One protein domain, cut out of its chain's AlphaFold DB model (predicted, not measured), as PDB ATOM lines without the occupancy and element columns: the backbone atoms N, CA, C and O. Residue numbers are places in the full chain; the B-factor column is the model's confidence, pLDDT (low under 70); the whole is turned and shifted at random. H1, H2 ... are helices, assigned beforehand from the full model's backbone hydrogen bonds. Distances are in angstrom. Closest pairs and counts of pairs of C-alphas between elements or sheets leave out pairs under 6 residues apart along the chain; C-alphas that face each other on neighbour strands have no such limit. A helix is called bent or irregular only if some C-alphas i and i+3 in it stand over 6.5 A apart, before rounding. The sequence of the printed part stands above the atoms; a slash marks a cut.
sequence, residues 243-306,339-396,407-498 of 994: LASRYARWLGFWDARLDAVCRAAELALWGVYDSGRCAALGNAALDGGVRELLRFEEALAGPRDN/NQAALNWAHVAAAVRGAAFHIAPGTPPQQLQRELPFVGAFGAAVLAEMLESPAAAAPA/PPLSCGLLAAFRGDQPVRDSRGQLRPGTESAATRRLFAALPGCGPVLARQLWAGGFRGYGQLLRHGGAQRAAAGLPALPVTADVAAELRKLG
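AT A GLANCE: This is residues 243 to 306, 339 to 396 and 407 to 498 of the 994 residues of an uncharacterized protein of Chlamydomonas incerta (UniProt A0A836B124). An elongated helical body is built round the long helix H4, with H5 side by side with it and running the opposite way, and H7, H9 and H10 packing crosswise on it. H1 and H2 sit loosely at one end; at the other, H12 makes an arm, and the printed part folds back to H13, where residues 487 to 493 stick out. The printed part has 214 residues with thirteen named helices, H1 to H13 in order along the chain, and no named strand: the class is all helix. It is only just loose, close to compact, with a radius of gyration of the C-alphas of 20.7 A and spans of 71 by 41 by 35 A.

IN THESE COORDINATES: Find C-alpha 284 at (8.319, -45.325, -51.332); from there H4, residues 284 to 300, runs 24.4 A. Look next for H5, residues 340 to 354, 20.6 A; H7, 377 to 388, 16.4 A; and H12, 465 to 478, 19.6 A. The shorter helices are H1, 243 to 251, H2, 264 to 270, H3, 275 to 280, H6, 365 to 371, H8, 390 to 393, H9, 412 to 418, H10, 437 to 443, and H11, 451 to 459. H13, 488 to 496, ends at C-alpha 496, (27.751, -34.925, -46.939). H1 is irregular: C-alphas 246 and 249 are 7.3 A apart.

HOW THE PARTS SIT: Start at H4, the hub, which touches six helices. It touches H5 at a shallow tilt of 15 degrees, opposite ways; their closest C-alphas, Leu 294 and Ala 342, are 5.0 A apart. With residues 295 to 300 alone it touches H10, about perpendicular at 78 degrees, closest at C-alphas 299 and 441, 5.1 A. With residues 289 to 296 alone it touches H9, closest at C-alphas 293 and 414, 6.4 A. H6 touches H7, and H11 touches H10, closest at C-alphas 365 and 380, 4.8 A, and 440 and 454, 4.9 A. H3 touches H4 only at the corner, closest at C-alphas 278 and 284, 5.4 A. H1, H2, H8, H12 and H13 touch no helix; H2 and H5 are near each other. Every O i to N i+4 pair is within hydrogen-bond range in H3, H4, H5, H7 and H9 to H13; H1 has 3 of 5, H6 2 of 3, and H2 1 of 3 beside 3 of 4 O i to N i+3 pairs; H8 is too short for an O i to N i+4 pair.

THE WHOLE: The farthest C-alphas, Ala 256 and Gly 480, are 71.0 A apart. Residues 307 to 338 and 397 to 406 are not printed, with C-alpha gaps of 16.1 A and 11.6 A. The links H1 to H2 and H9 to H10 are long. Mean pLDDT of the printed part is 86.6; 19 residues are under 70, among them 302 to 306 and 488 to 491.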
ATOM      1  N   LEU A 243     -13.593 -57.003 -39.983       80.12
ATOM      2  CA  LEU A 243     -12.304 -56.327 -40.185       80.12
ATOM      3  C   LEU A 243     -11.590 -56.857 -41.442       80.12
ATOM      4  O   LEU A 243     -10.942 -56.080 -42.139       80.12
ATOM      5  N   ALA A 244     -11.838 -58.123 -41.787       75.25
ATOM      6  CA  ALA A 244     -11.515 -58.749 -43.064       75.25
ATOM      7  C   ALA A 244     -11.985 -57.957 -44.277       75.25
ATOM      8  O   ALA A 244     -11.168 -57.408 -45.019       75.25
ATOM      9  N   SER A 245     -13.301 -57.822 -44.446       79.31
ATOM     10  CA  SER A 245     -13.890 -57.094 -45.568       79.31
ATOM     11  C   SER A 245     -13.343 -55.668 -45.647       79.31
ATOM     12  O   SER A 245     -12.989 -55.208 -46.730       79.31
ATOM     13  N   ARG A 246     -13.213 -54.988 -44.496       81.00
ATOM     14  CA  ARG A 246     -12.729 -53.599 -44.407       81.00
ATOM     15  C   ARG A 246     -11.263 -53.405 -44.796       81.00
ATOM     16  O   ARG A 246     -10.940 -52.334 -45.302       81.00
ATOM     17  N   TYR A 247     -10.387 -54.388 -44.578       86.06
ATOM     18  CA  TYR A 247      -8.937 -54.178 -44.677       86.06
ATOM     19  C   TYR A 247      -8.181 -55.132 -45.615       86.06
ATOM     20  O   TYR A 247      -7.013 -54.870 -45.902       86.06
ATOM     21  N   ALA A 248      -8.828 -56.148 -46.195       85.06
ATOM     22  CA  ALA A 248      -8.226 -56.996 -47.233       85.06
ATOM     23  C   ALA A 248      -7.715 -56.189 -48.447       85.06
ATOM     24  O   ALA A 248      -6.604 -56.429 -48.927       85.06
ATOM     25  N   ARG A 249      -8.468 -55.166 -48.890       85.75
ATOM     26  CA  ARG A 249      -8.040 -54.246 -49.965       85.75
ATOM     27  C   ARG A 249      -6.810 -53.408 -49.580       85.75
ATOM     28  O   ARG A 249      -6.031 -53.055 -50.460       85.75
ATOM     29  N   TRP A 250      -6.615 -53.113 -48.291       90.31
ATOM     30  CA  TRP A 250      -5.426 -52.399 -47.813       90.31
ATOM     31  C   TRP A 250      -4.202 -53.315 -47.735       90.31
ATOM     32  O   TRP A 250      -3.178 -52.969 -48.312       90.31
ATOM     33  N   LEU A 251      -4.308 -54.479 -47.079       84.19
ATOM     34  CA  LEU A 251      -3.176 -55.399 -46.884       84.19
ATOM     35  C   LEU A 251      -2.667 -56.018 -48.189       84.19
ATOM     36  O   LEU A 251      -1.464 -56.256 -48.344       84.19
ATOM     37  N   GLY A 252      -3.556 -56.299 -49.144       80.56
ATOM     38  CA  GLY A 252      -3.179 -56.928 -50.415       80.56
ATOM     39  C   GLY A 252      -2.796 -58.398 -50.292       80.56
ATOM     40  O   GLY A 252      -2.092 -58.932 -51.142       80.56
ATOM     41  N   PHE A 253      -3.220 -59.009 -49.199       78.75
ATOM     42  CA  PHE A 253      -3.419 -60.432 -48.999       78.75
ATOM     43  C   PHE A 253      -4.445 -60.538 -47.865       78.75
ATOM     44  O   PHE A 253      -4.550 -59.632 -47.031       78.75
ATOM     45  N   TRP A 254      -5.210 -61.621 -47.837       80.75
ATOM     46  CA  TRP A 254      -6.000 -61.979 -46.669       80.75
ATOM     47  C   TRP A 254      -5.794 -63.460 -46.387       80.75
ATOM     48  O   TRP A 254      -5.766 -64.276 -47.306       80.75
ATOM     49  N   ASP A 255      -5.593 -63.777 -45.119       79.31
ATOM     50  CA  ASP A 255      -5.373 -65.120 -44.598       79.31
ATOM     51  C   ASP A 255      -6.510 -65.380 -43.612       79.31
ATOM     52  O   ASP A 255      -6.824 -64.495 -42.818       79.31
ATOM     53  N   ALA A 256      -7.138 -66.558 -43.651       80.69
ATOM     54  CA  ALA A 256      -8.306 -66.854 -42.814       80.69
ATOM     55  C   ALA A 256      -8.017 -66.721 -41.303       80.69
ATOM     56  O   ALA A 256      -8.908 -66.441 -40.504       80.69
ATOM     57  N   ARG A 257      -6.747 -66.825 -40.884       78.56
ATOM     58  CA  ARG A 257      -6.326 -66.575 -39.493       78.56
ATOM     59  C   ARG A 257      -6.511 -65.114 -39.068       78.56
ATOM     60  O   ARG A 257      -6.597 -64.835 -37.874       78.56
ATOM     61  N   LEU A 258      -6.596 -64.185 -40.019       78.81
ATOM     62  CA  LEU A 258      -6.889 -62.775 -39.762       78.81
ATOM     63  C   LEU A 258      -8.381 -62.522 -39.484       78.81
ATOM     64  O   LEU A 258      -8.706 -61.490 -38.897       78.81
ATOM     65  N   ASP A 259      -9.287 -63.448 -39.825       81.44
ATOM     66  CA  ASP A 259     -10.720 -63.320 -39.508       81.44
ATOM     67  C   ASP A 259     -10.979 -63.358 -37.990       81.44
ATOM     68  O   ASP A 259     -11.906 -62.714 -37.498       81.44
ATOM     69  N   ALA A 260     -10.100 -64.024 -37.232       81.69
ATOM     70  CA  ALA A 260     -10.100 -64.028 -35.769       81.69
ATOM     71  C   ALA A 260      -9.592 -62.710 -35.138       81.69
ATOM     72  O   ALA A 260      -9.740 -62.497 -33.932       81.69
ATOM     73  N   VAL A 261      -8.984 -61.802 -35.916       80.94
ATOM     74  CA  VAL A 261      -8.391 -60.561 -35.392       80.94
ATOM     75  C   VAL A 261      -9.483 -59.519 -35.151       80.94
ATOM     76  O   VAL A 261      -9.838 -58.731 -36.026       80.94
ATOM     77  N   CYS A 262     -10.004 -59.489 -33.923       80.44
ATOM     78  CA  CYS A 262     -11.144 -58.658 -33.531       80.44
ATOM     79  C   CYS A 262     -10.828 -57.160 -33.324       80.44
ATOM     80  O   CYS A 262     -11.751 -56.365 -33.120       80.44
ATOM     81  N   ARG A 263      -9.554 -56.734 -33.398       80.62
ATOM     82  CA  ARG A 263      -9.151 -55.319 -33.281       80.62
ATOM     83  C   ARG A 263      -8.318 -54.853 -34.473       80.62
ATOM     84  O   ARG A 263      -7.272 -55.415 -34.783       80.62
ATOM     85  N   ALA A 264      -8.693 -53.714 -35.057       77.19
ATOM     86  CA  ALA A 264      -7.935 -53.095 -36.149       77.19
ATOM     87  C   ALA A 264      -6.457 -52.825 -35.777       77.19
ATOM     88  O   ALA A 264      -5.563 -53.041 -36.589       77.19
ATOM     89  N   ALA A 265      -6.176 -52.416 -34.535       71.81
ATOM     90  CA  ALA A 265      -4.808 -52.180 -34.061       71.81
ATOM     91  C   ALA A 265      -3.943 -53.458 -33.989       71.81
ATOM     92  O   ALA A 265      -2.725 -53.371 -34.108       71.81
ATOM     93  N   GLU A 266      -4.554 -54.634 -33.819       73.81
ATOM     94  CA  GLU A 266      -3.859 -55.923 -33.903       73.81
ATOM     95  C   GLU A 266      -3.644 -56.316 -35.364       73.81
ATOM     96  O   GLU A 266      -2.553 -56.749 -35.719       73.81
ATOM     97  N   LEU A 267      -4.619 -56.055 -36.242       75.31
ATOM     98  CA  LEU A 267      -4.467 -56.274 -37.682       75.31
ATOM     99  C   LEU A 267      -3.332 -55.437 -38.291       75.31
ATOM    100  O   LEU A 267      -2.629 -55.904 -39.184       75.31
ATOM    101  N   ALA A 268      -3.084 -54.235 -37.765       70.94
ATOM    102  CA  ALA A 268      -1.914 -53.448 -38.138       70.94
ATOM    103  C   ALA A 268      -0.592 -54.206 -37.887       70.94
ATOM    104  O   ALA A 268       0.358 -54.028 -38.644       70.94
ATOM    105  N   LEU A 269      -0.500 -55.071 -36.873       69.19
ATOM    106  CA  LEU A 269       0.712 -55.862 -36.605       69.19
ATOM    107  C   LEU A 269       0.935 -56.977 -37.641       69.19
ATOM    108  O   LEU A 269       2.075 -57.381 -37.848       69.19
ATOM    109  N   TRP A 270      -0.126 -57.415 -38.326       67.88
ATOM    110  CA  TRP A 270      -0.075 -58.348 -39.460       67.88
ATOM    111  C   TRP A 270       0.233 -57.662 -40.802       67.88
ATOM    112  O   TRP A 270       0.388 -58.331 -41.823       67.88
ATOM    113  N   GLY A 271       0.359 -56.330 -40.819       68.75
ATOM    114  CA  GLY A 271       0.790 -55.578 -41.992       68.75
ATOM    115  C   GLY A 271       2.191 -55.986 -42.448       68.75
ATOM    116  O   GLY A 271       3.170 -55.799 -41.725       68.75
ATOM    117  N   VAL A 272       2.311 -56.490 -43.680       62.62
ATOM    118  CA  VAL A 272       3.610 -56.752 -44.319       62.62
ATOM    119  C   VAL A 272       4.258 -55.410 -44.671       62.62
ATOM    120  O   VAL A 272       4.087 -54.878 -45.766       62.62
ATOM    121  N   TYR A 273       4.991 -54.845 -43.707       77.75
ATOM    122  CA  TYR A 273       5.687 -53.553 -43.789       77.75
ATOM    123  C   TYR A 273       6.967 -53.592 -44.642       77.75
ATOM    124  O   TYR A 273       8.003 -53.020 -44.282       77.75
ATOM    125  N   ASP A 274       6.893 -54.271 -45.780       79.50
ATOM    126  CA  ASP A 274       7.985 -54.434 -46.725       79.50
ATOM    127  C   ASP A 274       8.234 -53.116 -47.484       79.50
ATOM    128  O   ASP A 274       7.377 -52.594 -48.200       79.50
ATOM    129  N   SER A 275       9.433 -52.556 -47.308       83.06
ATOM    130  CA  SER A 275       9.832 -51.304 -47.966       83.06
ATOM    131  C   SER A 275      10.165 -51.498 -49.455       83.06
ATOM    132  O   SER A 275      10.027 -50.554 -50.227       83.06
ATOM    133  N   GLY A 276      10.540 -52.711 -49.872       87.00
ATOM    134  CA  GLY A 276      10.700 -53.103 -51.273       87.00
ATOM    135  C   GLY A 276       9.355 -53.285 -51.978       87.00
ATOM    136  O   GLY A 276       9.191 -52.792 -53.090       87.00
ATOM    137  N   ARG A 277       8.351 -53.875 -51.313       88.94
ATOM    138  CA  ARG A 277       6.957 -53.892 -51.807       88.94
ATOM    139  C   ARG A 277       6.400 -52.474 -51.940       88.94
ATOM    140  O   ARG A 277       5.853 -52.129 -52.982       88.94
ATOM    141  N   CYS A 278       6.595 -51.641 -50.916       90.56
ATOM    142  CA  CYS A 278       6.208 -50.229 -50.931       90.56
ATOM    143  C   CYS A 278       6.868 -49.468 -52.102       90.56
ATOM    144  O   CYS A 278       6.199 -48.693 -52.781       90.56
ATOM    145  N   ALA A 279       8.143 -49.743 -52.408       90.12
ATOM    146  CA  ALA A 279       8.832 -49.190 -53.578       90.12
ATOM    147  C   ALA A 279       8.307 -49.735 -54.917       90.12
ATOM    148  O   ALA A 279       8.066 -48.955 -55.833       90.12
ATOM    149  N   ALA A 280       8.070 -51.045 -55.026       90.06
ATOM    150  CA  ALA A 280       7.532 -51.680 -56.233       90.06
ATOM    151  C   ALA A 280       6.103 -51.215 -56.579       90.06
ATOM    152  O   ALA A 280       5.705 -51.269 -57.740       90.06
ATOM    153  N   LEU A 281       5.352 -50.734 -55.583       92.62
ATOM    154  CA  LEU A 281       4.041 -50.097 -55.735       92.62
ATOM    155  C   LEU A 281       4.112 -48.573 -55.960       92.62
ATOM    156  O   LEU A 281       3.067 -47.939 -56.025       92.62
ATOM    157  N   GLY A 282       5.302 -47.967 -56.039       93.56
ATOM    158  CA  GLY A 282       5.500 -46.513 -56.194       93.56
ATOM    159  C   GLY A 282       5.413 -45.695 -54.893       93.56
ATOM    160  O   GLY A 282       5.875 -44.557 -54.839       93.56
ATOM    161  N   ASN A 283       4.921 -46.282 -53.802       95.19
ATOM    162  CA  ASN A 283       4.634 -45.596 -52.535       95.19
ATOM    163  C   ASN A 283       5.885 -45.181 -51.722       95.19
ATOM    164  O   ASN A 283       5.754 -44.485 -50.712       95.19
ATOM    165  N   ALA A 284       7.101 -45.576 -52.118       93.31
ATOM    166  CA  ALA A 284       8.319 -45.325 -51.332       93.31
ATOM    167  C   ALA A 284       8.667 -43.836 -51.146       93.31
ATOM    168  O   ALA A 284       9.186 -43.465 -50.092       93.31
ATOM    169  N   ALA A 285       8.357 -42.974 -52.120       94.38
ATOM    170  CA  ALA A 285       8.555 -41.529 -51.976       94.38
ATOM    171  C   ALA A 285       7.641 -40.943 -50.876       94.38
ATOM    172  O   ALA A 285       8.069 -40.104 -50.077       94.38
ATOM    173  N   LEU A 286       6.411 -41.465 -50.777       95.94
ATOM    174  CA  LEU A 286       5.420 -41.102 -49.764       95.94
ATOM    175  C   LEU A 286       5.815 -41.628 -48.374       95.94
ATOM    176  O   LEU A 286       5.799 -40.873 -47.403       95.94
ATOM    177  N   ASP A 287       6.275 -42.881 -48.272       95.38
ATOM    178  CA  ASP A 287       6.850 -43.414 -47.027       95.38
ATOM    179  C   ASP A 287       8.070 -42.597 -46.567       95.38
ATOM    180  O   ASP A 287       8.215 -42.306 -45.377       95.38
ATOM    181  N   GLY A 288       8.918 -42.170 -47.510       94.12
ATOM    182  CA  GLY A 288      10.048 -41.276 -47.266       94.12
ATOM    183  C   GLY A 288       9.623 -39.947 -46.638       94.12
ATOM    184  O   GLY A 288      10.126 -39.596 -45.568       94.12
ATOM    185  N   GLY A 289       8.665 -39.246 -47.255       95.75
ATOM    186  CA  GLY A 289       8.132 -37.970 -46.760       95.75
ATOM    187  C   GLY A 289       7.484 -38.078 -45.375       95.75
ATOM    188  O   GLY A 289       7.800 -37.296 -44.474       95.75
ATOM    189  N   VAL A 290       6.649 -39.096 -45.139       96.44
ATOM    190  CA  VAL A 290       5.999 -39.289 -43.828       96.44
ATOM    191  C   VAL A 290       7.001 -39.721 -42.750       96.44
ATOM    192  O   VAL A 290       6.922 -39.262 -41.606       96.44
ATOM    193  N   ARG A 291       8.002 -40.548 -43.085       94.25
ATOM    194  CA  ARG A 291       9.106 -40.869 -42.155       94.25
ATOM    195  C   ARG A 291      10.023 -39.677 -41.913       94.25
ATOM    196  O   ARG A 291      10.742 -39.676 -40.914       94.25
ATOM    197  N   GLU A 292      10.000 -38.664 -42.773       94.69
ATOM    198  CA  GLU A 292      10.668 -37.398 -42.506       94.69
ATOM    199  C   GLU A 292       9.891 -36.543 -41.490       94.69
ATOM    200  O   GLU A 292      10.489 -36.107 -40.504       94.69
ATOM    201  N   LEU A 293       8.563 -36.420 -41.637       95.00
ATOM    202  CA  LEU A 293       7.683 -35.798 -40.629       95.00
ATOM    203  C   LEU A 293       7.824 -36.453 -39.246       95.00
ATOM    204  O   LEU A 293       7.970 -35.757 -38.241       95.00
ATOM    205  N   LEU A 294       7.854 -37.791 -39.202       93.88
ATOM    206  CA  LEU A 294       8.129 -38.565 -37.988       93.88
ATOM    207  C   LEU A 294       9.432 -38.116 -37.309       93.88
ATOM    208  O   LEU A 294       9.420 -37.818 -36.119       93.88
ATOM    209  N   ARG A 295      10.542 -38.021 -38.056       89.81
ATOM    210  CA  ARG A 295      11.857 -37.635 -37.507       89.81
ATOM    211  C   ARG A 295      11.898 -36.187 -37.020       89.81
ATOM    212  O   ARG A 295      12.610 -35.894 -36.063       89.81
ATOM    213  N   PHE A 296      11.176 -35.278 -37.678       92.94
ATOM    214  CA  PHE A 296      11.044 -33.902 -37.205       92.94
ATOM    215  C   PHE A 296      10.295 -33.867 -35.865       92.94
ATOM    216  O   PHE A 296      10.817 -33.320 -34.896       92.94
ATOM    217  N   GLU A 297       9.152 -34.547 -35.753       93.38
ATOM    218  CA  GLU A 297       8.413 -34.682 -34.489       93.38
ATOM    219  C   GLU A 297       9.217 -35.409 -33.388       93.38
ATOM    220  O   GLU A 297       9.160 -35.013 -32.223       93.38
ATOM    221  N   GLU A 298      10.016 -36.428 -33.720       86.81
ATOM    222  CA  GLU A 298      10.947 -37.077 -32.780       86.81
ATOM    223  C   GLU A 298      12.008 -36.096 -32.243       86.81
ATOM    224  O   GLU A 298      12.341 -36.148 -31.057       86.81
ATOM    225  N   ALA A 299      12.492 -35.154 -33.063       85.75
ATOM    226  CA  ALA A 299      13.405 -34.094 -32.618       85.75
ATOM    227  C   ALA A 299      12.710 -33.030 -31.743       85.75
ATOM    228  O   ALA A 299      13.330 -32.489 -30.824       85.75
ATOM    229  N   LEU A 300      11.413 -32.766 -31.960       85.62
ATOM    230  CA  LEU A 300      10.608 -31.928 -31.056       85.62
ATOM    231  C   LEU A 300      10.386 -32.592 -29.689       85.62
ATOM    232  O   LEU A 300      10.348 -31.905 -28.665       85.62
ATOM    233  N   ALA A 301      10.246 -33.924 -29.683       80.94
ATOM    234  CA  ALA A 301       9.814 -34.755 -28.555       80.94
ATOM    235  C   ALA A 301      10.788 -34.827 -27.365       80.94
ATOM    236  O   ALA A 301      10.557 -35.598 -26.429       80.94
ATOM    237  N   GLY A 302      11.873 -34.048 -27.375       69.56
ATOM    238  CA  GLY A 302      12.748 -33.914 -26.216       69.56
ATOM    239  C   GLY A 302      11.971 -33.495 -24.964       69.56
ATOM    240  O   GLY A 302      11.034 -32.698 -25.091       69.56
ATOM    241  N   PRO A 303      12.349 -33.999 -23.770       56.88
ATOM    242  CA  PRO A 303      11.788 -33.590 -22.490       56.88
ATOM    243  C   PRO A 303      11.379 -32.116 -22.463       56.88
ATOM    244  O   PRO A 303      12.180 -31.213 -22.701       56.88
ATOM    245  N   ARG A 304      10.086 -31.874 -22.237       53.25
ATOM    246  CA  ARG A 304       9.623 -30.588 -21.725       53.25
ATOM    247  C   ARG A 304       9.947 -30.623 -20.245       53.25
ATOM    248  O   ARG A 304       9.184 -31.191 -19.465       53.25
ATOM    249  N   ASP A 305      11.127 -30.130 -19.900       52.34
ATOM    250  CA  ASP A 305      11.499 -29.980 -18.506       52.34
ATOM    251  C   ASP A 305      10.507 -29.005 -17.864       52.34
ATOM    252  O   ASP A 305      10.174 -27.962 -18.427       52.34
ATOM    253  N   ASN A 306      10.009 -29.333 -16.669       48.53
ATOM    254  CA  ASN A 306       9.025 -28.492 -15.969       48.53
ATOM    255  C   ASN A 306       9.593 -27.105 -15.574       48.53
ATOM    256  O   ASN A 306       8.881 -26.275 -15.011       48.53
ATOM    257  N   ASN A 339       5.124 -38.015 -27.715       77.25
ATOM    258  CA  ASN A 339       4.798 -37.176 -28.860       77.25
ATOM    259  C   ASN A 339       3.772 -37.914 -29.730       77.25
ATOM    260  O   ASN A 339       4.112 -38.753 -30.562       77.25
ATOM    261  N   GLN A 340       2.501 -37.588 -29.500       84.19
ATOM    262  CA  GLN A 340       1.369 -38.174 -30.191       84.19
ATOM    263  C   GLN A 340       1.408 -37.840 -31.685       84.19
ATOM    264  O   GLN A 340       0.974 -38.661 -32.481       84.19
ATOM    265  N   ALA A 341       1.984 -36.702 -32.090       88.75
ATOM    266  CA  ALA A 341       2.193 -36.394 -33.502       88.75
ATOM    267  C   ALA A 341       3.262 -37.311 -34.126       88.75
ATOM    268  O   ALA A 341       3.021 -37.865 -35.194       88.75
ATOM    269  N   ALA A 342       4.378 -37.579 -33.431       87.44
ATOM    270  CA  ALA A 342       5.349 -38.590 -33.869       87.44
ATOM    271  C   ALA A 342       4.697 -39.982 -33.987       87.44
ATOM    272  O   ALA A 342       4.816 -40.638 -35.019       87.44
ATOM    273  N   LEU A 343       3.941 -40.415 -32.971       86.50
ATOM    274  CA  LEU A 343       3.228 -41.697 -33.002       86.50
ATOM    275  C   LEU A 343       2.199 -41.759 -34.147       86.50
ATOM    276  O   LEU A 343       2.118 -42.768 -34.845       86.50
ATOM    277  N   ASN A 344       1.473 -40.667 -34.398       90.50
ATOM    278  CA  ASN A 344       0.540 -40.565 -35.516       90.50
ATOM    279  C   ASN A 344       1.272 -40.682 -36.865       90.50
ATOM    280  O   ASN A 344       0.838 -41.471 -37.699       90.50
ATOM    281  N   TRP A 345       2.405 -40.003 -37.088       94.31
ATOM    282  CA  TRP A 345       3.183 -40.179 -38.328       94.31
ATOM    283  C   TRP A 345       3.796 -41.573 -38.458       94.31
ATOM    284  O   TRP A 345       3.888 -42.092 -39.570       94.31
ATOM    285  N   ALA A 346       4.152 -42.232 -37.350       88.88
ATOM    286  CA  ALA A 346       4.546 -43.638 -37.379       88.88
ATOM    287  C   ALA A 346       3.395 -44.543 -37.862       88.88
ATOM    288  O   ALA A 346       3.643 -45.446 -38.663       88.88
ATOM    289  N   HIS A 347       2.149 -44.269 -37.448       89.88
ATOM    290  CA  HIS A 347       0.954 -44.958 -37.955       89.88
ATOM    291  C   HIS A 347       0.657 -44.623 -39.426       89.88
ATOM    292  O   HIS A 347       0.387 -45.537 -40.199       89.88
ATOM    293  N   VAL A 348       0.769 -43.359 -39.855       94.25
ATOM    294  CA  VAL A 348       0.559 -42.976 -41.268       94.25
ATOM    295  C   VAL A 348       1.608 -43.630 -42.173       94.25
ATOM    296  O   VAL A 348       1.259 -44.230 -43.185       94.25
ATOM    297  N   ALA A 349       2.887 -43.621 -41.785       92.38
ATOM    298  CA  ALA A 349       3.939 -44.302 -42.540       92.38
ATOM    299  C   ALA A 349       3.750 -45.832 -42.539       92.38
ATOM    300  O   ALA A 349       4.082 -46.506 -43.510       92.38
ATOM    301  N   ALA A 350       3.215 -46.406 -41.457       89.38
ATOM    302  CA  ALA A 350       2.810 -47.808 -41.434       89.38
ATOM    303  C   ALA A 350       1.682 -48.078 -42.447       89.38
ATOM    304  O   ALA A 350       1.831 -48.970 -43.280       89.38
ATOM    305  N   ALA A 351       0.623 -47.266 -42.461       92.44
ATOM    306  CA  ALA A 351      -0.474 -47.384 -43.421       92.44
ATOM    307  C   ALA A 351       0.014 -47.317 -44.883       92.44
ATOM    308  O   ALA A 351      -0.370 -48.164 -45.686       92.44
ATOM    309  N   VAL A 352       0.925 -46.389 -45.204       94.44
ATOM    310  CA  VAL A 352       1.532 -46.243 -46.544       94.44
ATOM    311  C   VAL A 352       2.396 -47.450 -46.946       94.44
ATOM    312  O   VAL A 352       2.342 -47.874 -48.099       94.44
ATOM    313  N   ARG A 353       3.164 -48.054 -46.023       92.12
ATOM    314  CA  ARG A 353       3.946 -49.278 -46.320       92.12
ATOM    315  C   ARG A 353       3.105 -50.547 -46.400       92.12
ATOM    316  O   ARG A 353       3.470 -51.454 -47.137       92.12
ATOM    317  N   GLY A 354       2.030 -50.629 -45.618       89.31
ATOM    318  CA  GLY A 354       1.108 -51.765 -45.650       89.31
ATOM    319  C   GLY A 354       0.179 -51.758 -46.865       89.31
ATOM    320  O   GLY A 354      -0.348 -52.812 -47.208       89.31
ATOM    321  N   ALA A 355       0.008 -50.602 -47.520       93.12
ATOM    322  CA  ALA A 355      -0.873 -50.432 -48.668       93.12
ATOM    323  C   ALA A 355      -0.441 -51.292 -49.867       93.12
ATOM    324  O   ALA A 355       0.682 -51.202 -50.359       93.12
ATOM    325  N   ALA A 356      -1.383 -52.095 -50.350       92.94
ATOM    326  CA  ALA A 356      -1.249 -53.032 -51.462       92.94
ATOM    327  C   ALA A 356      -1.280 -52.420 -52.863       92.94
ATOM    328  O   ALA A 356      -1.030 -53.113 -53.848       92.94
ATOM    329  N   PHE A 357      -1.666 -51.154 -52.946       94.06
ATOM    330  CA  PHE A 357      -1.977 -50.439 -54.171       94.06
ATOM    331  C   PHE A 357      -1.092 -49.198 -54.281       94.06
ATOM    332  O   PHE A 357      -0.656 -48.646 -53.267       94.06
ATOM    333  N   HIS A 358      -0.841 -48.750 -55.510       95.38
ATOM    334  CA  HIS A 358      -0.220 -47.452 -55.750       95.38
ATOM    335  C   HIS A 358      -1.164 -46.341 -55.276       95.38
ATOM    336  O   HIS A 358      -2.314 -46.270 -55.712       95.38
ATOM    337  N   ILE A 359      -0.679 -45.486 -54.379       96.19
ATOM    338  CA  ILE A 359      -1.414 -44.327 -53.877       96.19
ATOM    339  C   ILE A 359      -1.172 -43.188 -54.875       96.19
ATOM    340  O   ILE A 359      -0.134 -42.534 -54.838       96.19
ATOM    341  N   ALA A 360      -2.096 -43.008 -55.818       95.06
ATOM    342  CA  ALA A 360      -1.870 -42.167 -56.989       95.06
ATOM    343  C   ALA A 360      -1.853 -40.649 -56.678       95.06
ATOM    344  O   ALA A 360      -2.585 -40.196 -55.789       95.06
ATOM    345  N   PRO A 361      -1.095 -39.842 -57.451       95.44
ATOM    346  CA  PRO A 361      -1.247 -38.388 -57.493       95.44
ATOM    347  C   PRO A 361      -2.710 -37.959 -57.667       95.44
ATOM    348  O   PRO A 361      -3.462 -38.593 -58.406       95.44
ATOM    349  N   GLY A 362      -3.123 -36.904 -56.962       94.94
ATOM    350  CA  GLY A 362      -4.506 -36.406 -56.983       94.94
ATOM    351  C   GLY A 362      -5.544 -37.261 -56.236       94.94
ATOM    352  O   GLY A 362      -6.733 -36.956 -56.314       94.94
ATOM    353  N   THR A 363      -5.149 -38.311 -55.498       96.56
ATOM    354  CA  THR A 363      -6.093 -39.064 -54.646       96.56
ATOM    355  C   THR A 363      -6.594 -38.166 -53.499       96.56
ATOM    356  O   THR A 363      -5.788 -37.773 -52.653       96.56
ATOM    357  N   PRO A 364      -7.902 -37.848 -53.402       97.38
ATOM    358  CA  PRO A 364      -8.383 -36.832 -52.468       97.38
ATOM    359  C   PRO A 364      -8.309 -37.294 -50.998       97.38
ATOM    360  O   PRO A 364      -8.444 -38.495 -50.721       97.38
ATOM    361  N   PRO A 365      -8.200 -36.372 -50.017       97.31
ATOM    362  CA  PRO A 365      -8.067 -36.710 -48.594       97.31
ATOM    363  C   PRO A 365      -9.154 -37.660 -48.069       97.31
ATOM    364  O   PRO A 365      -8.882 -38.569 -47.288       97.31
ATOM    365  N   GLN A 366     -10.394 -37.497 -48.532       96.38
ATOM    366  CA  GLN A 366     -11.532 -38.324 -48.128       96.38
ATOM    367  C   GLN A 366     -11.475 -39.736 -48.728       96.38
ATOM    368  O   GLN A 366     -12.154 -40.629 -48.223       96.38
ATOM    369  N   GLN A 367     -10.720 -39.964 -49.806       95.12
ATOM    370  CA  GLN A 367     -10.422 -41.307 -50.314       95.12
ATOM    371  C   GLN A 367      -9.239 -41.911 -49.551       95.12
ATOM    372  O   GLN A 367      -9.366 -43.023 -49.045       95.12
ATOM    373  N   LEU A 368      -8.156 -41.156 -49.344       95.88
ATOM    374  CA  LEU A 368      -7.006 -41.601 -48.544       95.88
ATOM    375  C   LEU A 368      -7.422 -42.036 -47.127       95.88
ATOM    376  O   LEU A 368      -7.009 -43.096 -46.670       95.88
ATOM    377  N   GLN A 369      -8.318 -41.295 -46.467       94.94
ATOM    378  CA  GLN A 369      -8.882 -41.663 -45.158       94.94
ATOM    379  C   GLN A 369      -9.769 -42.929 -45.190       94.94
ATOM    380  O   GLN A 369      -9.952 -43.577 -44.159       94.94
ATOM    381  N   ARG A 370     -10.344 -43.287 -46.347       92.62
ATOM    382  CA  ARG A 370     -11.145 -44.515 -46.531       92.62
ATOM    383  C   ARG A 370     -10.290 -45.728 -46.901       92.62
ATOM    384  O   ARG A 370     -10.650 -46.841 -46.532       92.62
ATOM    385  N   GLU A 371      -9.187 -45.527 -47.618       92.81
ATOM    386  CA  GLU A 371      -8.352 -46.604 -48.171       92.81
ATOM    387  C   GLU A 371      -7.092 -46.901 -47.336       92.81
ATOM    388  O   GLU A 371      -6.556 -48.008 -47.411       92.81
ATOM    389  N   LEU A 372      -6.638 -45.953 -46.506       93.44
ATOM    390  CA  LEU A 372      -5.497 -46.107 -45.601       93.44
ATOM    391  C   LEU A 372      -5.977 -46.106 -44.136       93.44
ATOM    392  O   LEU A 372      -6.345 -45.056 -43.601       93.44
ATOM    393  N   PRO A 373      -5.976 -47.258 -43.439       89.19
ATOM    394  CA  PRO A 373      -6.436 -47.327 -42.061       89.19
ATOM    395  C   PRO A 373      -5.499 -46.576 -41.112       89.19
ATOM    396  O   PRO A 373      -4.321 -46.372 -41.393       89.19
ATOM    397  N   PHE A 374      -6.033 -46.165 -39.959       89.19
ATOM    398  CA  PHE A 374      -5.334 -45.381 -38.922       89.19
ATOM    399  C   PHE A 374      -4.893 -43.966 -39.355       89.19
ATOM    400  O   PHE A 374      -4.465 -43.178 -38.509       89.19
ATOM    401  N   VAL A 375      -5.061 -43.601 -40.630       94.00
ATOM    402  CA  VAL A 375      -4.852 -42.244 -41.143       94.00
ATOM    403  C   VAL A 375      -6.086 -41.389 -40.839       94.00
ATOM    404  O   VAL A 375      -7.108 -41.468 -41.513       94.00
ATOM    405  N   GLY A 376      -6.006 -40.553 -39.803       94.69
ATOM    406  CA  GLY A 376      -7.029 -39.533 -39.540       94.69
ATOM    407  C   GLY A 376      -7.036 -38.430 -40.608       94.69
ATOM    408  O   GLY A 376      -6.022 -38.209 -41.267       94.69
ATOM    409  N   ALA A 377      -8.145 -37.692 -40.731       95.44
ATOM    410  CA  ALA A 377      -8.372 -36.682 -41.778       95.44
ATOM    411  C   ALA A 377      -7.196 -35.705 -42.010       95.44
ATOM    412  O   ALA A 377      -6.838 -35.438 -43.150       95.44
ATOM    413  N   PHE A 378      -6.541 -35.223 -40.945       95.12
ATOM    414  CA  PHE A 378      -5.355 -34.359 -41.055       95.12
ATOM    415  C   PHE A 378      -4.149 -35.066 -41.697       95.12
ATOM    416  O   PHE A 378      -3.468 -34.489 -42.537       95.12
ATOM    417  N   GLY A 379      -3.903 -36.332 -41.345       95.88
ATOM    418  CA  GLY A 379      -2.866 -37.140 -41.988       95.88
ATOM    419  C   GLY A 379      -3.190 -37.403 -43.458       95.88
ATOM    420  O   GLY A 379      -2.302 -37.322 -44.295       95.88
ATOM    421  N   ALA A 380      -4.464 -37.643 -43.781       97.06
ATOM    422  CA  ALA A 380      -4.921 -37.849 -45.153       97.06
ATOM    423  C   ALA A 380      -4.799 -36.576 -46.011       97.06
ATOM    424  O   ALA A 380      -4.401 -36.665 -47.167       97.06
ATOM    425  N   ALA A 381      -5.067 -35.397 -45.439       96.88
ATOM    426  CA  ALA A 381      -4.846 -34.113 -46.104       96.88
ATOM    427  C   ALA A 381      -3.359 -33.875 -46.414       96.88
ATOM    428  O   ALA A 381      -3.012 -33.545 -47.541       96.88
ATOM    429  N   VAL A 382      -2.472 -34.133 -45.447       96.69
ATOM    430  CA  VAL A 382      -1.016 -34.013 -45.640       96.69
ATOM    431  C   VAL A 382      -0.473 -35.041 -46.645       96.69
ATOM    432  O   VAL A 382       0.477 -34.742 -47.365       96.69
ATOM    433  N   LEU A 383      -1.066 -36.239 -46.731       97.31
ATOM    434  CA  LEU A 383      -0.737 -37.211 -47.779       97.31
ATOM    435  C   LEU A 383      -1.164 -36.721 -49.172       97.31
ATOM    436  O   LEU A 383      -0.365 -36.832 -50.098       97.31
ATOM    437  N   ALA A 384      -2.372 -36.164 -49.324       97.44
ATOM    438  CA  ALA A 384      -2.822 -35.580 -50.592       97.44
ATOM    439  C   ALA A 384      -1.902 -34.428 -51.031       97.44
ATOM    440  O   ALA A 384      -1.417 -34.428 -52.155       97.44
ATOM    441  N   GLU A 385      -1.541 -33.531 -50.110       97.06
ATOM    442  CA  GLU A 385      -0.620 -32.419 -50.375       97.06
ATOM    443  C   GLU A 385       0.777 -32.904 -50.834       97.06
ATOM    444  O   GLU A 385       1.382 -32.317 -51.730       97.06
ATOM    445  N   MET A 386       1.285 -34.021 -50.288       97.19
ATOM    446  CA  MET A 386       2.515 -34.658 -50.794       97.19
ATOM    447  C   MET A 386       2.354 -35.237 -52.209       97.19
ATOM    448  O   MET A 386       3.303 -35.187 -52.996       97.19
ATOM    449  N   LEU A 387       1.177 -35.783 -52.522       96.19
ATOM    450  CA  LEU A 387       0.820 -36.397 -53.808       96.19
ATOM    451  C   LEU A 387       0.477 -35.372 -54.903       96.19
ATOM    452  O   LEU A 387       0.532 -35.703 -56.085       96.19
ATOM    453  N   GLU A 388       0.143 -34.141 -54.519       95.75
ATOM    454  CA  GLU A 388      -0.046 -32.984 -55.402       95.75
ATOM    455  C   GLU A 388       1.273 -32.242 -55.685       95.75
ATOM    456  O   GLU A 388       1.358 -31.449 -56.622       95.75
ATOM    457  N   SER A 389       2.331 -32.502 -54.906       95.00
ATOM    458  CA  SER A 389       3.628 -31.853 -55.116       95.00
ATOM    459  C   SER A 389       4.253 -32.237 -56.472       95.00
ATOM    460  O   SER A 389       4.155 -33.397 -56.880       95.00
ATOM    461  N   PRO A 390       4.974 -31.329 -57.168       91.50
ATOM    462  CA  PRO A 390       5.565 -31.624 -58.485       91.50
ATOM    463  C   PRO A 390       6.495 -32.848 -58.505       91.50
ATOM    464  O   PRO A 390       6.649 -33.505 -59.531       91.50
ATOM    465  N   ALA A 391       7.080 -33.187 -57.354       90.12
ATOM    466  CA  ALA A 391       7.892 -34.380 -57.154       90.12
ATOM    467  C   ALA A 391       7.104 -35.704 -57.255       90.12
ATOM    468  O   ALA A 391       7.682 -36.717 -57.636       90.12
ATOM    469  N   ALA A 392       5.800 -35.710 -56.949       88.62
ATOM    470  CA  ALA A 392       4.923 -36.873 -57.114       88.62
ATOM    471  C   ALA A 392       4.414 -37.034 -58.558       88.62
ATOM    472  O   ALA A 392       4.120 -38.148 -58.987       88.62
ATOM    473  N   ALA A 393       4.340 -35.935 -59.317       84.94
ATOM    474  CA  ALA A 393       3.978 -35.943 -60.735       84.94
ATOM    475  C   ALA A 393       5.142 -36.350 -61.662       84.94
ATOM    476  O   ALA A 393       4.915 -36.685 -62.825       84.94
ATOM    477  N   ALA A 394       6.387 -36.333 -61.171       82.25
ATOM    478  CA  ALA A 394       7.560 -36.747 -61.931       82.25
ATOM    479  C   ALA A 394       7.474 -38.250 -62.291       82.25
ATOM    480  O   ALA A 394       7.447 -39.095 -61.392       82.25
ATOM    481  N   PRO A 395       7.439 -38.632 -63.585       74.00
ATOM    482  CA  PRO A 395       7.237 -40.023 -63.969       74.00
ATOM    483  C   PRO A 395       8.437 -40.876 -63.555       74.00
ATOM    484  O   PRO A 395       9.570 -40.614 -63.960       74.00
ATOM    485  N   ALA A 396       8.182 -41.954 -62.807       66.88
ATOM    486  CA  ALA A 396       9.222 -42.830 -62.253       66.88
ATOM    487  C   ALA A 396      10.199 -43.403 -63.305       66.88
ATOM    488  O   ALA A 396      11.323 -43.759 -62.967       66.88
ATOM    489  N   PRO A 407      13.539 -35.120 -56.806       86.88
ATOM    490  CA  PRO A 407      13.291 -34.156 -55.742       86.88
ATOM    491  C   PRO A 407      12.414 -34.796 -54.654       86.88
ATOM    492  O   PRO A 407      11.425 -35.457 -54.974       86.88
ATOM    493  N   PRO A 408      12.748 -34.645 -53.361       91.19
ATOM    494  CA  PRO A 408      11.997 -35.304 -52.305       91.19
ATOM    495  C   PRO A 408      10.603 -34.680 -52.187       91.19
ATOM    496  O   PRO A 408      10.478 -33.451 -52.197       91.19
ATOM    497  N   LEU A 409       9.568 -35.515 -52.006       94.44
ATOM    498  CA  LEU A 409       8.188 -35.040 -51.830       94.44
ATOM    499  C   LEU A 409       8.117 -33.926 -50.784       94.44
ATOM    500  O   LEU A 409       8.878 -33.909 -49.807       94.44
ATOM    501  N   SER A 410       7.198 -32.993 -51.001       94.88
ATOM    502  CA  SER A 410       7.018 -31.820 -50.156       94.88
ATOM    503  C   SER A 410       5.538 -31.563 -49.916       94.88
ATOM    504  O   SER A 410       4.696 -31.932 -50.720       94.88
ATOM    505  N   CYS A 411       5.239 -30.920 -48.802       96.00
ATOM    506  CA  CYS A 411       3.935 -30.385 -48.434       96.00
ATOM    507  C   CYS A 411       4.207 -29.188 -47.511       96.00
ATOM    508  O   CYS A 411       5.310 -29.104 -46.961       96.00
ATOM    509  N   GLY A 412       3.276 -28.257 -47.312       95.12
ATOM    510  CA  GLY A 412       3.494 -27.048 -46.509       95.12
ATOM    511  C   GLY A 412       4.012 -27.355 -45.101       95.12
ATOM    512  O   GLY A 412       4.930 -26.696 -44.616       95.12
ATOM    513  N   LEU A 413       3.521 -28.439 -44.491       95.06
ATOM    514  CA  LEU A 413       4.025 -28.968 -43.220       95.06
ATOM    515  C   LEU A 413       5.508 -29.388 -43.284       95.06
ATOM    516  O   LEU A 413       6.294 -29.057 -42.396       95.06
ATOM    517  N   LEU A 414       5.893 -30.138 -44.321       95.44
ATOM    518  CA  LEU A 414       7.246 -30.677 -44.477       95.44
ATOM    519  C   LEU A 414       8.239 -29.601 -44.949       95.44
ATOM    520  O   LEU A 414       9.387 -29.598 -44.511       95.44
ATOM    521  N   ALA A 415       7.785 -28.658 -45.776       95.62
ATOM    522  CA  ALA A 415       8.529 -27.475 -46.195       95.62
ATOM    523  C   ALA A 415       8.813 -26.544 -45.008       95.62
ATOM    524  O   ALA A 415       9.967 -26.169 -44.802       95.62
ATOM    525  N   ALA A 416       7.805 -26.254 -44.175       95.12
ATOM    526  CA  ALA A 416       7.979 -25.468 -42.955       95.12
ATOM    527  C   ALA A 416       8.994 -26.123 -42.002       95.12
ATOM    528  O   ALA A 416       9.926 -25.456 -41.558       95.12
ATOM    529  N   PHE A 417       8.894 -27.439 -41.759       95.25
ATOM    530  CA  PHE A 417       9.893 -28.145 -40.948       95.25
ATOM    531  C   PHE A 417      11.304 -28.116 -41.559       95.25
ATOM    532  O   PHE A 417      12.260 -27.875 -40.824       95.25
ATOM    533  N   ARG A 418      11.456 -28.337 -42.876       94.69
ATOM    534  CA  ARG A 418      12.757 -28.263 -43.578       94.69
ATOM    535  C   ARG A 418      13.374 -26.860 -43.513       94.69
ATOM    536  O   ARG A 418      14.587 -26.754 -43.375       94.69
ATOM    537  N   GLY A 419      12.552 -25.814 -43.580       94.75
ATOM    538  CA  GLY A 419      12.954 -24.410 -43.445       94.75
ATOM    539  C   GLY A 419      13.063 -23.901 -42.003       94.75
ATOM    540  O   GLY A 419      13.197 -22.696 -41.810       94.75
ATOM    541  N   ASP A 420      12.963 -24.778 -40.997       94.56
ATOM    542  CA  ASP A 420      12.958 -24.433 -39.566       94.56
ATOM    543  C   ASP A 420      11.880 -23.410 -39.138       94.56
ATOM    544  O   ASP A 420      12.011 -22.764 -38.095       94.56
ATOM    545  N   GLN A 421      10.785 -23.305 -39.896       94.94
ATOM    546  CA  GLN A 421       9.670 -22.385 -39.660       94.94
ATOM    547  C   GLN A 421       8.637 -22.943 -38.655       94.94
ATOM    548  O   GLN A 421       8.505 -24.164 -38.518       94.94
ATOM    549  N   PRO A 422       7.850 -22.077 -37.980       93.50
ATOM    550  CA  PRO A 422       6.724 -22.507 -37.157       93.50
ATOM    551  C   PRO A 422       5.656 -23.256 -37.969       93.50
ATOM    552  O   PRO A 422       5.111 -22.752 -38.951       93.50
ATOM    553  N   VAL A 423       5.312 -24.456 -37.516       94.50
ATOM    554  CA  VAL A 423       4.333 -25.359 -38.130       94.50
ATOM    555  C   VAL A 423       2.936 -25.151 -37.542       94.50
ATOM    556  O   VAL A 423       2.778 -24.966 -36.334       94.50
ATOM    557  N   ARG A 424       1.897 -25.240 -38.381       91.56
ATOM    558  CA  ARG A 424       0.491 -25.237 -37.938       91.56
ATOM    559  C   ARG A 424       0.036 -26.626 -37.465       91.56
ATOM    560  O   ARG A 424       0.503 -27.650 -37.961       91.56
ATOM    561  N   ASP A 425      -0.861 -26.667 -36.484       89.62
ATOM    562  CA  ASP A 425      -1.545 -27.888 -36.046       89.62
ATOM    563  C   ASP A 425      -2.768 -28.222 -36.925       89.62
ATOM    564  O   ASP A 425      -3.102 -27.511 -37.873       89.62
ATOM    565  N   SER A 426      -3.491 -29.292 -36.577       87.25
ATOM    566  CA  SER A 426      -4.725 -29.698 -37.267       87.25
ATOM    567  C   SER A 426      -5.932 -28.771 -37.025       87.25
ATOM    568  O   SER A 426      -7.050 -29.125 -37.393       87.25
ATOM    569  N   ARG A 427      -5.734 -27.620 -36.370       89.38
ATOM    570  CA  ARG A 427      -6.695 -26.516 -36.197       89.38
ATOM    571  C   ARG A 427      -6.203 -25.231 -36.882       89.38
ATOM    572  O   ARG A 427      -6.807 -24.177 -36.704       89.38
ATOM    573  N   GLY A 428      -5.093 -25.294 -37.624       89.69
ATOM    574  CA  GLY A 428      -4.454 -24.141 -38.261       89.69
ATOM    575  C   GLY A 428      -3.661 -23.236 -37.306       89.69
ATOM    576  O   GLY A 428      -3.130 -22.215 -37.751       89.69
ATOM    577  N   GLN A 429      -3.543 -23.576 -36.019       91.88
ATOM    578  CA  GLN A 429      -2.843 -22.765 -35.019       91.88
ATOM    579  C   GLN A 429      -1.334 -23.014 -35.084       91.88
ATOM    580  O   GLN A 429      -0.892 -24.158 -35.165       91.88
ATOM    581  N   LEU A 430      -0.524 -21.950 -35.046       92.25
ATOM    582  CA  LEU A 430       0.937 -22.074 -35.012       92.25
ATOM    583  C   LEU A 430       1.374 -22.755 -33.708       92.25
ATOM    584  O   LEU A 430       0.972 -22.351 -32.618       92.25
ATOM    585  N   ARG A 431       2.205 -23.792 -33.820       92.19
ATOM    586  CA  ARG A 431       2.724 -24.566 -32.688       92.19
ATOM    587  C   ARG A 431       4.067 -23.975 -32.239       92.19
ATOM    588  O   ARG A 431       5.059 -24.201 -32.932       92.19
ATOM    589  N   PRO A 432       4.155 -23.272 -31.098       87.69
ATOM    590  CA  PRO A 432       5.434 -22.758 -30.613       87.69
ATOM    591  C   PRO A 432       6.399 -23.902 -30.270       87.69
ATOM    592  O   PRO A 432       5.984 -24.984 -29.830       87.69
ATOM    593  N   GLY A 433       7.690 -23.667 -30.473       87.69
ATOM    594  CA  GLY A 433       8.744 -24.665 -30.344       87.69
ATOM    595  C   GLY A 433       8.840 -25.634 -31.525       87.69
ATOM    596  O   GLY A 433       9.561 -26.626 -31.395       87.69
ATOM    597  N   THR A 434       8.143 -25.407 -32.648       91.94
ATOM    598  CA  THR A 434       8.289 -26.219 -33.880       91.94
ATOM    599  C   THR A 434       9.319 -25.643 -34.839       91.94
ATOM    600  O   THR A 434      10.061 -26.413 -35.452       91.94
ATOM    601  N   GLU A 435       9.451 -24.319 -34.864       89.50
ATOM    602  CA  GLU A 435      10.618 -23.623 -35.381       89.50
ATOM    603  C   GLU A 435      11.892 -24.286 -34.844       89.50
ATOM    604  O   GLU A 435      11.955 -24.630 -33.660       89.50
ATOM    605  N   SER A 436      12.880 -24.522 -35.712       91.69
ATOM    606  CA  SER A 436      14.076 -25.365 -35.482       91.69
ATOM    607  C   SER A 436      13.928 -26.896 -35.515       91.69
ATOM    608  O   SER A 436      14.782 -27.610 -34.980       91.69
ATOM    609  N   ALA A 437      12.855 -27.459 -36.075       91.25
ATOM    610  CA  ALA A 437      12.720 -28.918 -36.197       91.25
ATOM    611  C   ALA A 437      13.857 -29.587 -36.999       91.25
ATOM    612  O   ALA A 437      14.346 -30.642 -36.586       91.25
ATOM    613  N   ALA A 438      14.307 -28.991 -38.105       92.94
ATOM    614  CA  ALA A 438      15.424 -29.474 -38.908       92.94
ATOM    615  C   ALA A 438      16.778 -29.238 -38.244       92.94
ATOM    616  O   ALA A 438      17.523 -30.210 -38.104       92.94
ATOM    617  N   THR A 439      17.077 -28.037 -37.737       92.50
ATOM    618  CA  THR A 439      18.328 -27.818 -36.984       92.50
ATOM    619  C   THR A 439      18.435 -28.776 -35.792       92.50
ATOM    620  O   THR A 439      19.473 -29.413 -35.600       92.50
ATOM    621  N   ARG A 440      17.361 -28.964 -35.009       92.56
ATOM    622  CA  ARG A 440      17.380 -29.914 -33.882       92.56
ATOM    623  C   ARG A 440      17.467 -31.365 -34.338       92.56
ATOM    624  O   ARG A 440      18.130 -32.143 -33.666       92.56
ATOM    625  N   ARG A 441      16.858 -31.748 -35.466       90.75
ATOM    626  CA  ARG A 441      17.021 -33.094 -36.046       90.75
ATOM    627  C   ARG A 441      18.451 -33.338 -36.537       90.75
ATOM    628  O   ARG A 441      18.932 -34.459 -36.395       90.75
ATOM    629  N   LEU A 442      19.125 -32.322 -37.078       90.62
ATOM    630  CA  LEU A 442      20.549 -32.386 -37.419       90.62
ATOM    631  C   LEU A 442      21.382 -32.582 -36.147       90.62
ATOM    632  O   LEU A 442      22.075 -33.587 -36.025       90.62
ATOM    633  N   PHE A 443      21.245 -31.716 -35.140       91.44
ATOM    634  CA  PHE A 443      21.978 -31.892 -33.880       91.44
ATOM    635  C   PHE A 443      21.662 -33.232 -33.196       91.44
ATOM    636  O   PHE A 443      22.583 -33.915 -32.766       91.44
ATOM    637  N   ALA A 444      20.405 -33.686 -33.189       85.88
ATOM    638  CA  ALA A 444      20.011 -34.991 -32.648       85.88
ATOM    639  C   ALA A 444      20.504 -36.207 -33.466       85.88
ATOM    640  O   ALA A 444      20.357 -37.345 -33.019       85.88
ATOM    641  N   ALA A 445      21.091 -35.993 -34.649       82.06
ATOM    642  CA  ALA A 445      21.798 -37.029 -35.400       82.06
ATOM    643  C   ALA A 445      23.269 -37.193 -34.963       82.06
ATOM    644  O   ALA A 445      23.901 -38.173 -35.360       82.06
ATOM    645  N   LEU A 446      23.808 -36.284 -34.139       81.19
ATOM    646  CA  LEU A 446      25.119 -36.433 -33.498       81.19
ATOM    647  C   LEU A 446      25.015 -37.457 -32.349       81.19
ATOM    648  O   LEU A 446      24.256 -37.226 -31.405       81.19
ATOM    649  N   PRO A 447      25.787 -38.562 -32.349       70.38
ATOM    650  CA  PRO A 447      25.914 -39.429 -31.177       70.38
ATOM    651  C   PRO A 447      26.210 -38.640 -29.890       70.38
ATOM    652  O   PRO A 447      27.032 -37.726 -29.885       70.38
ATOM    653  N   GLY A 448      25.511 -38.989 -28.808       75.06
ATOM    654  CA  GLY A 448      25.534 -38.264 -27.529       75.06
ATOM    655  C   GLY A 448      24.545 -37.090 -27.445       75.06
ATOM    656  O   GLY A 448      24.015 -36.818 -26.369       75.06
ATOM    657  N   CYS A 449      24.203 -36.441 -28.561       84.50
ATOM    658  CA  CYS A 449      23.265 -35.321 -28.570       84.50
ATOM    659  C   CYS A 449      21.806 -35.799 -28.554       84.50
ATOM    660  O   CYS A 449      21.148 -35.925 -29.585       84.50
ATOM    661  N   GLY A 450      21.259 -36.031 -27.361       83.69
ATOM    662  CA  GLY A 450      19.817 -36.224 -27.203       83.69
ATOM    663  C   GLY A 450      19.008 -34.969 -27.596       83.69
ATOM    664  O   GLY A 450      19.555 -33.863 -27.604       83.69
ATOM    665  N   PRO A 451      17.687 -35.084 -27.842       83.62
ATOM    666  CA  PRO A 451      16.838 -33.943 -28.209       83.62
ATOM    667  C   PRO A 451      16.847 -32.754 -27.225       83.62
ATOM    668  O   PRO A 451      16.567 -31.629 -27.631       83.62
ATOM    669  N   VAL A 452      17.199 -32.973 -25.948       87.31
ATOM    670  CA  VAL A 452      17.426 -31.891 -24.966       87.31
ATOM    671  C   VAL A 452      18.634 -31.042 -25.365       87.31
ATOM    672  O   VAL A 452      18.499 -29.831 -25.517       87.31
ATOM    673  N   LEU A 453      19.789 -31.674 -25.611       87.12
ATOM    674  CA  LEU A 453      20.994 -30.968 -26.047       87.12
ATOM    675  C   LEU A 453      20.778 -30.327 -27.422       87.12
ATOM    676  O   LEU A 453      21.171 -29.187 -27.624       87.12
ATOM    677  N   ALA A 454      20.067 -30.992 -28.335       90.56
ATOM    678  CA  ALA A 454      19.710 -30.402 -29.623       90.56
ATOM    679  C   ALA A 454      18.906 -29.095 -29.461       90.56
ATOM    680  O   ALA A 454      19.198 -28.106 -30.136       90.56
ATOM    681  N   ARG A 455      17.934 -29.057 -28.531       90.69
ATOM    682  CA  ARG A 455      17.191 -27.833 -28.179       90.69
ATOM    683  C   ARG A 455      18.106 -26.775 -27.553       90.69
ATOM    684  O   ARG A 455      18.010 -25.617 -27.943       90.69
ATOM    685  N   GLN A 456      18.999 -27.158 -26.639       91.69
ATOM    686  CA  GLN A 456      19.958 -26.245 -25.998       91.69
ATOM    687  C   GLN A 456      20.943 -25.629 -27.005       91.69
ATOM    688  O   GLN A 456      21.178 -24.426 -26.966       91.69
ATOM    689  N   LEU A 457      21.467 -26.420 -27.946       92.81
ATOM    690  CA  LEU A 457      22.352 -25.943 -29.010       92.81
ATOM    691  C   LEU A 457      21.632 -24.957 -29.941       92.81
ATOM    692  O   LEU A 457      22.188 -23.913 -30.276       92.81
ATOM    693  N   TRP A 458      20.379 -25.230 -30.320       93.56
ATOM    694  CA  TRP A 458      19.610 -24.260 -31.102       93.56
ATOM    695  C   TRP A 458      19.279 -22.982 -30.310       93.56
ATOM    696  O   TRP A 458      19.393 -21.879 -30.851       93.56
ATOM    697  N   ALA A 459      18.924 -23.105 -29.028       92.06
ATOM    698  CA  ALA A 459      18.693 -21.957 -28.150       92.06
ATOM    699  C   ALA A 459      19.964 -21.100 -27.981       92.06
ATOM    700  O   ALA A 459      19.883 -19.877 -28.008       92.06
ATOM    701  N   GLY A 460      21.144 -21.731 -27.937       93.81
ATOM    702  CA  GLY A 460      22.463 -21.083 -27.985       93.81
ATOM    703  C   GLY A 460      22.854 -20.487 -29.347       93.81
ATOM    704  O   GLY A 460      24.032 -20.246 -29.590       93.81
ATOM    705  N   GLY A 461      21.895 -20.274 -30.253       95.12
ATOM    706  CA  GLY A 461      22.102 -19.593 -31.533       95.12
ATOM    707  C   GLY A 461      22.587 -20.475 -32.689       95.12
ATOM    708  O   GLY A 461      22.610 -20.002 -33.823       95.12
ATOM    709  N   PHE A 462      22.915 -21.754 -32.470       94.69
ATOM    710  CA  PHE A 462      23.410 -22.607 -33.556       94.69
ATOM    711  C   PHE A 462      22.288 -22.999 -34.539       94.69
ATOM    712  O   PHE A 462      21.175 -23.353 -34.143       94.69
ATOM    713  N   ARG A 463      22.585 -22.927 -35.839       93.88
ATOM    714  CA  ARG A 463      21.704 -23.220 -36.992       93.88
ATOM    715  C   ARG A 463      22.283 -24.287 -37.935       93.88
ATOM    716  O   ARG A 463      21.762 -24.528 -39.013       93.88
ATOM    717  N   GLY A 464      23.396 -24.912 -37.549       92.06
ATOM    718  CA  GLY A 464      24.041 -25.979 -38.312       92.06
ATOM    719  C   GLY A 464      25.460 -26.272 -37.828       92.06
ATOM    720  O   GLY A 464      26.052 -25.497 -37.070       92.06
ATOM    721  N   TYR A 465      26.028 -27.395 -38.275       89.38
ATOM    722  CA  TYR A 465      27.326 -27.872 -37.780       89.38
ATOM    723  C   TYR A 465      28.481 -26.897 -38.046       89.38
ATOM    724  O   TYR A 465      29.401 -26.831 -37.245       89.38
ATOM    725  N   GLY A 466      28.436 -26.092 -39.115       89.81
ATOM    726  CA  GLY A 466      29.488 -25.105 -39.398       89.81
ATOM    727  C   GLY A 466      29.652 -24.048 -38.297       89.81
ATOM    728  O   GLY A 466      30.774 -23.685 -37.953       89.81
ATOM    729  N   GLN A 467      28.552 -23.592 -37.688       92.31
ATOM    730  CA  GLN A 467      28.604 -22.685 -36.532       92.31
ATOM    731  C   GLN A 467      29.037 -23.427 -35.259       92.31
ATOM    732  O   GLN A 467      29.878 -22.928 -34.516       92.31
ATOM    733  N   LEU A 468      28.512 -24.641 -35.055       89.81
ATOM    734  CA  LEU A 468      28.845 -25.526 -33.934       89.81
ATOM    735  C   LEU A 468      30.361 -25.825 -33.880       89.81
ATOM    736  O   LEU A 468      30.988 -25.706 -32.832       89.81
ATOM    737  N   LEU A 469      30.965 -26.136 -35.031       87.06
ATOM    738  CA  LEU A 469      32.397 -26.400 -35.188       87.06
ATOM    739  C   LEU A 469      33.250 -25.147 -34.975       87.06
ATOM    740  O   LEU A 469      34.265 -25.234 -34.286       87.06
ATOM    741  N   ARG A 470      32.845 -23.984 -35.512       89.25
ATOM    742  CA  ARG A 470      33.555 -22.713 -35.266       89.25
ATOM    743  C   ARG A 470      33.556 -22.348 -33.783       89.25
ATOM    744  O   ARG A 470      34.600 -21.983 -33.254       89.25
ATOM    745  N   HIS A 471      32.424 -22.509 -33.099       90.50
ATOM    746  CA  HIS A 471      32.318 -22.236 -31.665       90.50
ATOM    747  C   HIS A 471      33.149 -23.215 -30.821       90.50
ATOM    748  O   HIS A 471      33.905 -22.782 -29.956       90.50
ATOM    749  N   GLY A 472      33.084 -24.521 -31.110       87.12
ATOM    750  CA  GLY A 472      33.929 -25.520 -30.445       87.12
ATOM    751  C   GLY A 472      35.429 -25.305 -30.690       87.12
ATOM    752  O   GLY A 472      36.231 -25.480 -29.776       87.12
ATOM    753  N   GLY A 473      35.813 -24.874 -31.897       87.00
ATOM    754  CA  GLY A 473      37.188 -24.483 -32.224       87.00
ATOM    755  C   GLY A 473      37.655 -23.264 -31.425       87.00
ATOM    756  O   GLY A 473      38.707 -23.318 -30.794       87.00
ATOM    757  N   ALA A 474      36.838 -22.206 -31.377       88.38
ATOM    758  CA  ALA A 474      37.123 -21.004 -30.594       88.38
ATOM    759  C   ALA A 474      37.237 -21.299 -29.085       88.38
ATOM    760  O   ALA A 474      38.179 -20.837 -28.447       88.38
ATOM    761  N   GLN A 475      36.346 -22.129 -28.522       86.69
ATOM    762  CA  GLN A 475      36.452 -22.552 -27.119       86.69
ATOM    763  C   GLN A 475      37.719 -23.372 -26.838       86.69
ATOM    764  O   GLN A 475      38.313 -23.217 -25.774       86.69
ATOM    765  N   ARG A 476      38.162 -24.230 -27.771       87.56
ATOM    766  CA  ARG A 476      39.429 -24.964 -27.622       87.56
ATOM    767  C   ARG A 476      40.630 -24.024 -27.640       87.56
ATOM    768  O   ARG A 476      41.456 -24.123 -26.739       87.56
ATOM    769  N   ALA A 477      40.680 -23.087 -28.588       86.06
ATOM    770  CA  ALA A 477      41.744 -22.086 -28.667       86.06
ATOM    771  C   ALA A 477      41.809 -21.218 -27.394       86.06
ATOM    772  O   ALA A 477      42.876 -21.081 -26.802       86.06
ATOM    773  N   ALA A 478      40.662 -20.732 -26.905       86.25
ATOM    774  CA  ALA A 478      40.564 -19.982 -25.650       86.25
ATOM    775  C   ALA A 478      40.948 -20.803 -24.399       86.25
ATOM    776  O   ALA A 478      41.298 -20.233 -23.371       86.25
ATOM    777  N   ALA A 479      40.905 -22.137 -24.480       82.81
ATOM    778  CA  ALA A 479      41.355 -23.053 -23.434       82.81
ATOM    779  C   ALA A 479      42.809 -23.543 -23.621       82.81
ATOM    780  O   ALA A 479      43.212 -24.491 -22.947       82.81
ATOM    781  N   GLY A 480      43.575 -22.963 -24.557       90.69
ATOM    782  CA  GLY A 480      44.950 -23.383 -24.871       90.69
ATOM    783  C   GLY A 480      45.062 -24.772 -25.517       90.69
ATOM    784  O   GLY A 480      46.148 -25.340 -25.583       90.69
ATOM    785  N   LEU A 481      43.949 -25.352 -25.978       83.12
ATOM    786  CA  LEU A 481      43.916 -26.687 -26.572       83.12
ATOM    787  C   LEU A 481      44.118 -26.608 -28.092       83.12
ATOM    788  O   LEU A 481      43.415 -25.837 -28.753       83.12
ATOM    789  N   PRO A 482      44.975 -27.460 -28.689       81.38
ATOM    790  CA  PRO A 482      45.185 -27.464 -30.133       81.38
ATOM    791  C   PRO A 482      43.892 -27.788 -30.891       81.38
ATOM    792  O   PRO A 482      43.003 -28.497 -30.389       81.38
ATOM    793  N   ALA A 483      43.798 -27.298 -32.129       76.44
ATOM    794  CA  ALA A 483      42.747 -27.697 -33.057       76.44
ATOM    795  C   ALA A 483      42.743 -29.227 -33.226       76.44
ATOM    796  O   ALA A 483      43.795 -29.864 -33.260       76.44
ATOM    797  N   LEU A 484      41.556 -29.834 -33.302       70.75
ATOM    798  CA  LEU A 484      41.457 -31.267 -33.579       70.75
ATOM    799  C   LEU A 484      41.739 -31.508 -35.069       70.75
ATOM    800  O   LEU A 484      41.133 -30.823 -35.895       70.75
ATOM    801  N   PRO A 485      42.616 -32.464 -35.432       71.06
ATOM    802  CA  PRO A 485      42.924 -32.744 -36.828       71.06
ATOM    803  C   PRO A 485      41.682 -33.288 -37.541       71.06
ATOM    804  O   PRO A 485      41.190 -34.381 -37.246       71.06
ATOM    805  N   VAL A 486      41.170 -32.512 -38.495       67.31
ATOM    806  CA  VAL A 486      40.012 -32.883 -39.312       67.31
ATOM    807  C   VAL A 486      40.481 -33.841 -40.401       67.31
ATOM    808  O   VAL A 486      40.857 -33.420 -41.491       67.31
ATOM    809  N   THR A 487      40.505 -35.143 -40.100       71.31
ATOM    810  CA  THR A 487      40.959 -36.143 -41.079       71.31
ATOM    811  C   THR A 487      40.082 -36.127 -42.334       71.31
ATOM    812  O   THR A 487      38.920 -35.708 -42.295       71.31
ATOM    813  N   ALA A 488      40.613 -36.626 -43.455       67.94
ATOM    814  CA  ALA A 488      39.900 -36.663 -44.734       67.94
ATOM    815  C   ALA A 488      38.518 -37.350 -44.644       67.94
ATOM    816  O   ALA A 488      37.578 -36.907 -45.306       67.94
ATOM    817  N   ASP A 489      38.366 -38.362 -43.777       61.12
ATOM    818  CA  ASP A 489      37.078 -39.001 -43.466       61.12
ATOM    819  C   ASP A 489      36.075 -38.016 -42.846       61.12
ATOM    820  O   ASP A 489      34.912 -37.965 -43.249       61.12
ATOM    821  N   VAL A 490      36.520 -37.201 -41.881       63.69
ATOM    822  CA  VAL A 490      35.673 -36.186 -41.240       63.69
ATOM    823  C   VAL A 490      35.306 -35.102 -42.248       63.69
ATOM    824  O   VAL A 490      34.135 -34.757 -42.366       63.69
ATOM    825  N   ALA A 491      36.268 -34.618 -43.037       68.31
ATOM    826  CA  ALA A 491      36.007 -33.648 -44.100       68.31
ATOM    827  C   ALA A 491      35.067 -34.205 -45.191       68.31
ATOM    828  O   ALA A 491      34.322 -33.452 -45.819       68.31
ATOM    829  N   ALA A 492      35.062 -35.520 -45.438       71.38
ATOM    830  CA  ALA A 492      34.116 -36.169 -46.346       71.38
ATOM    831  C   ALA A 492      32.696 -36.264 -45.754       71.38
ATOM    832  O   ALA A 492      31.733 -35.938 -46.449       71.38
ATOM    833  N   GLU A 493      32.536 -36.656 -44.485       65.00
ATOM    834  CA  GLU A 493      31.215 -36.681 -43.833       65.00
ATOM    835  C   GLU A 493      30.659 -35.266 -43.590       65.00
ATOM    836  O   GLU A 493      29.482 -35.029 -43.845       65.00
ATOM    837  N   LEU A 494      31.487 -34.284 -43.212       70.19
ATOM    838  CA  LEU A 494      31.061 -32.883 -43.080       70.19
ATOM    839  C   LEU A 494      30.547 -32.303 -44.408       70.19
ATOM    840  O   LEU A 494      29.543 -31.589 -44.409       70.19
ATOM    841  N   ARG A 495      31.152 -32.672 -45.546       76.56
ATOM    842  CA  ARG A 495      30.630 -32.319 -46.879       76.56
ATOM    843  C   ARG A 495      29.272 -32.972 -47.168       76.56
ATOM    844  O   ARG A 495      28.369 -32.276 -47.621       76.56
ATOM    845  N   LYS A 496      29.073 -34.256 -46.834       69.69
ATOM    846  CA  LYS A 496      27.751 -34.925 -46.939       69.69
ATOM    847  C   LYS A 496      26.688 -34.302 -46.030       69.69
ATOM    848  O   LYS A 496      25.505 -34.345 -46.345       69.69
ATOM    849  N   LEU A 497      27.109 -33.723 -44.907       65.69
ATOM    850  CA  LEU A 497      26.265 -32.987 -43.965       65.69
ATOM    851  C   LEU A 497      26.043 -31.511 -44.364       65.69
ATOM    852  O   LEU A 497      25.513 -30.744 -43.562       65.69
ATOM    853  N   GLY A 498      26.439 -31.105 -45.578       68.81
ATOM    854  CA  GLY A 498      26.192 -29.764 -46.122       68.81
ATOM    855  C   GLY A 498      27.057 -28.652 -45.518       68.81
ATOM    856  O   GLY A 498      26.711 -27.477 -45.631       68.81
TER     857      GLY A 498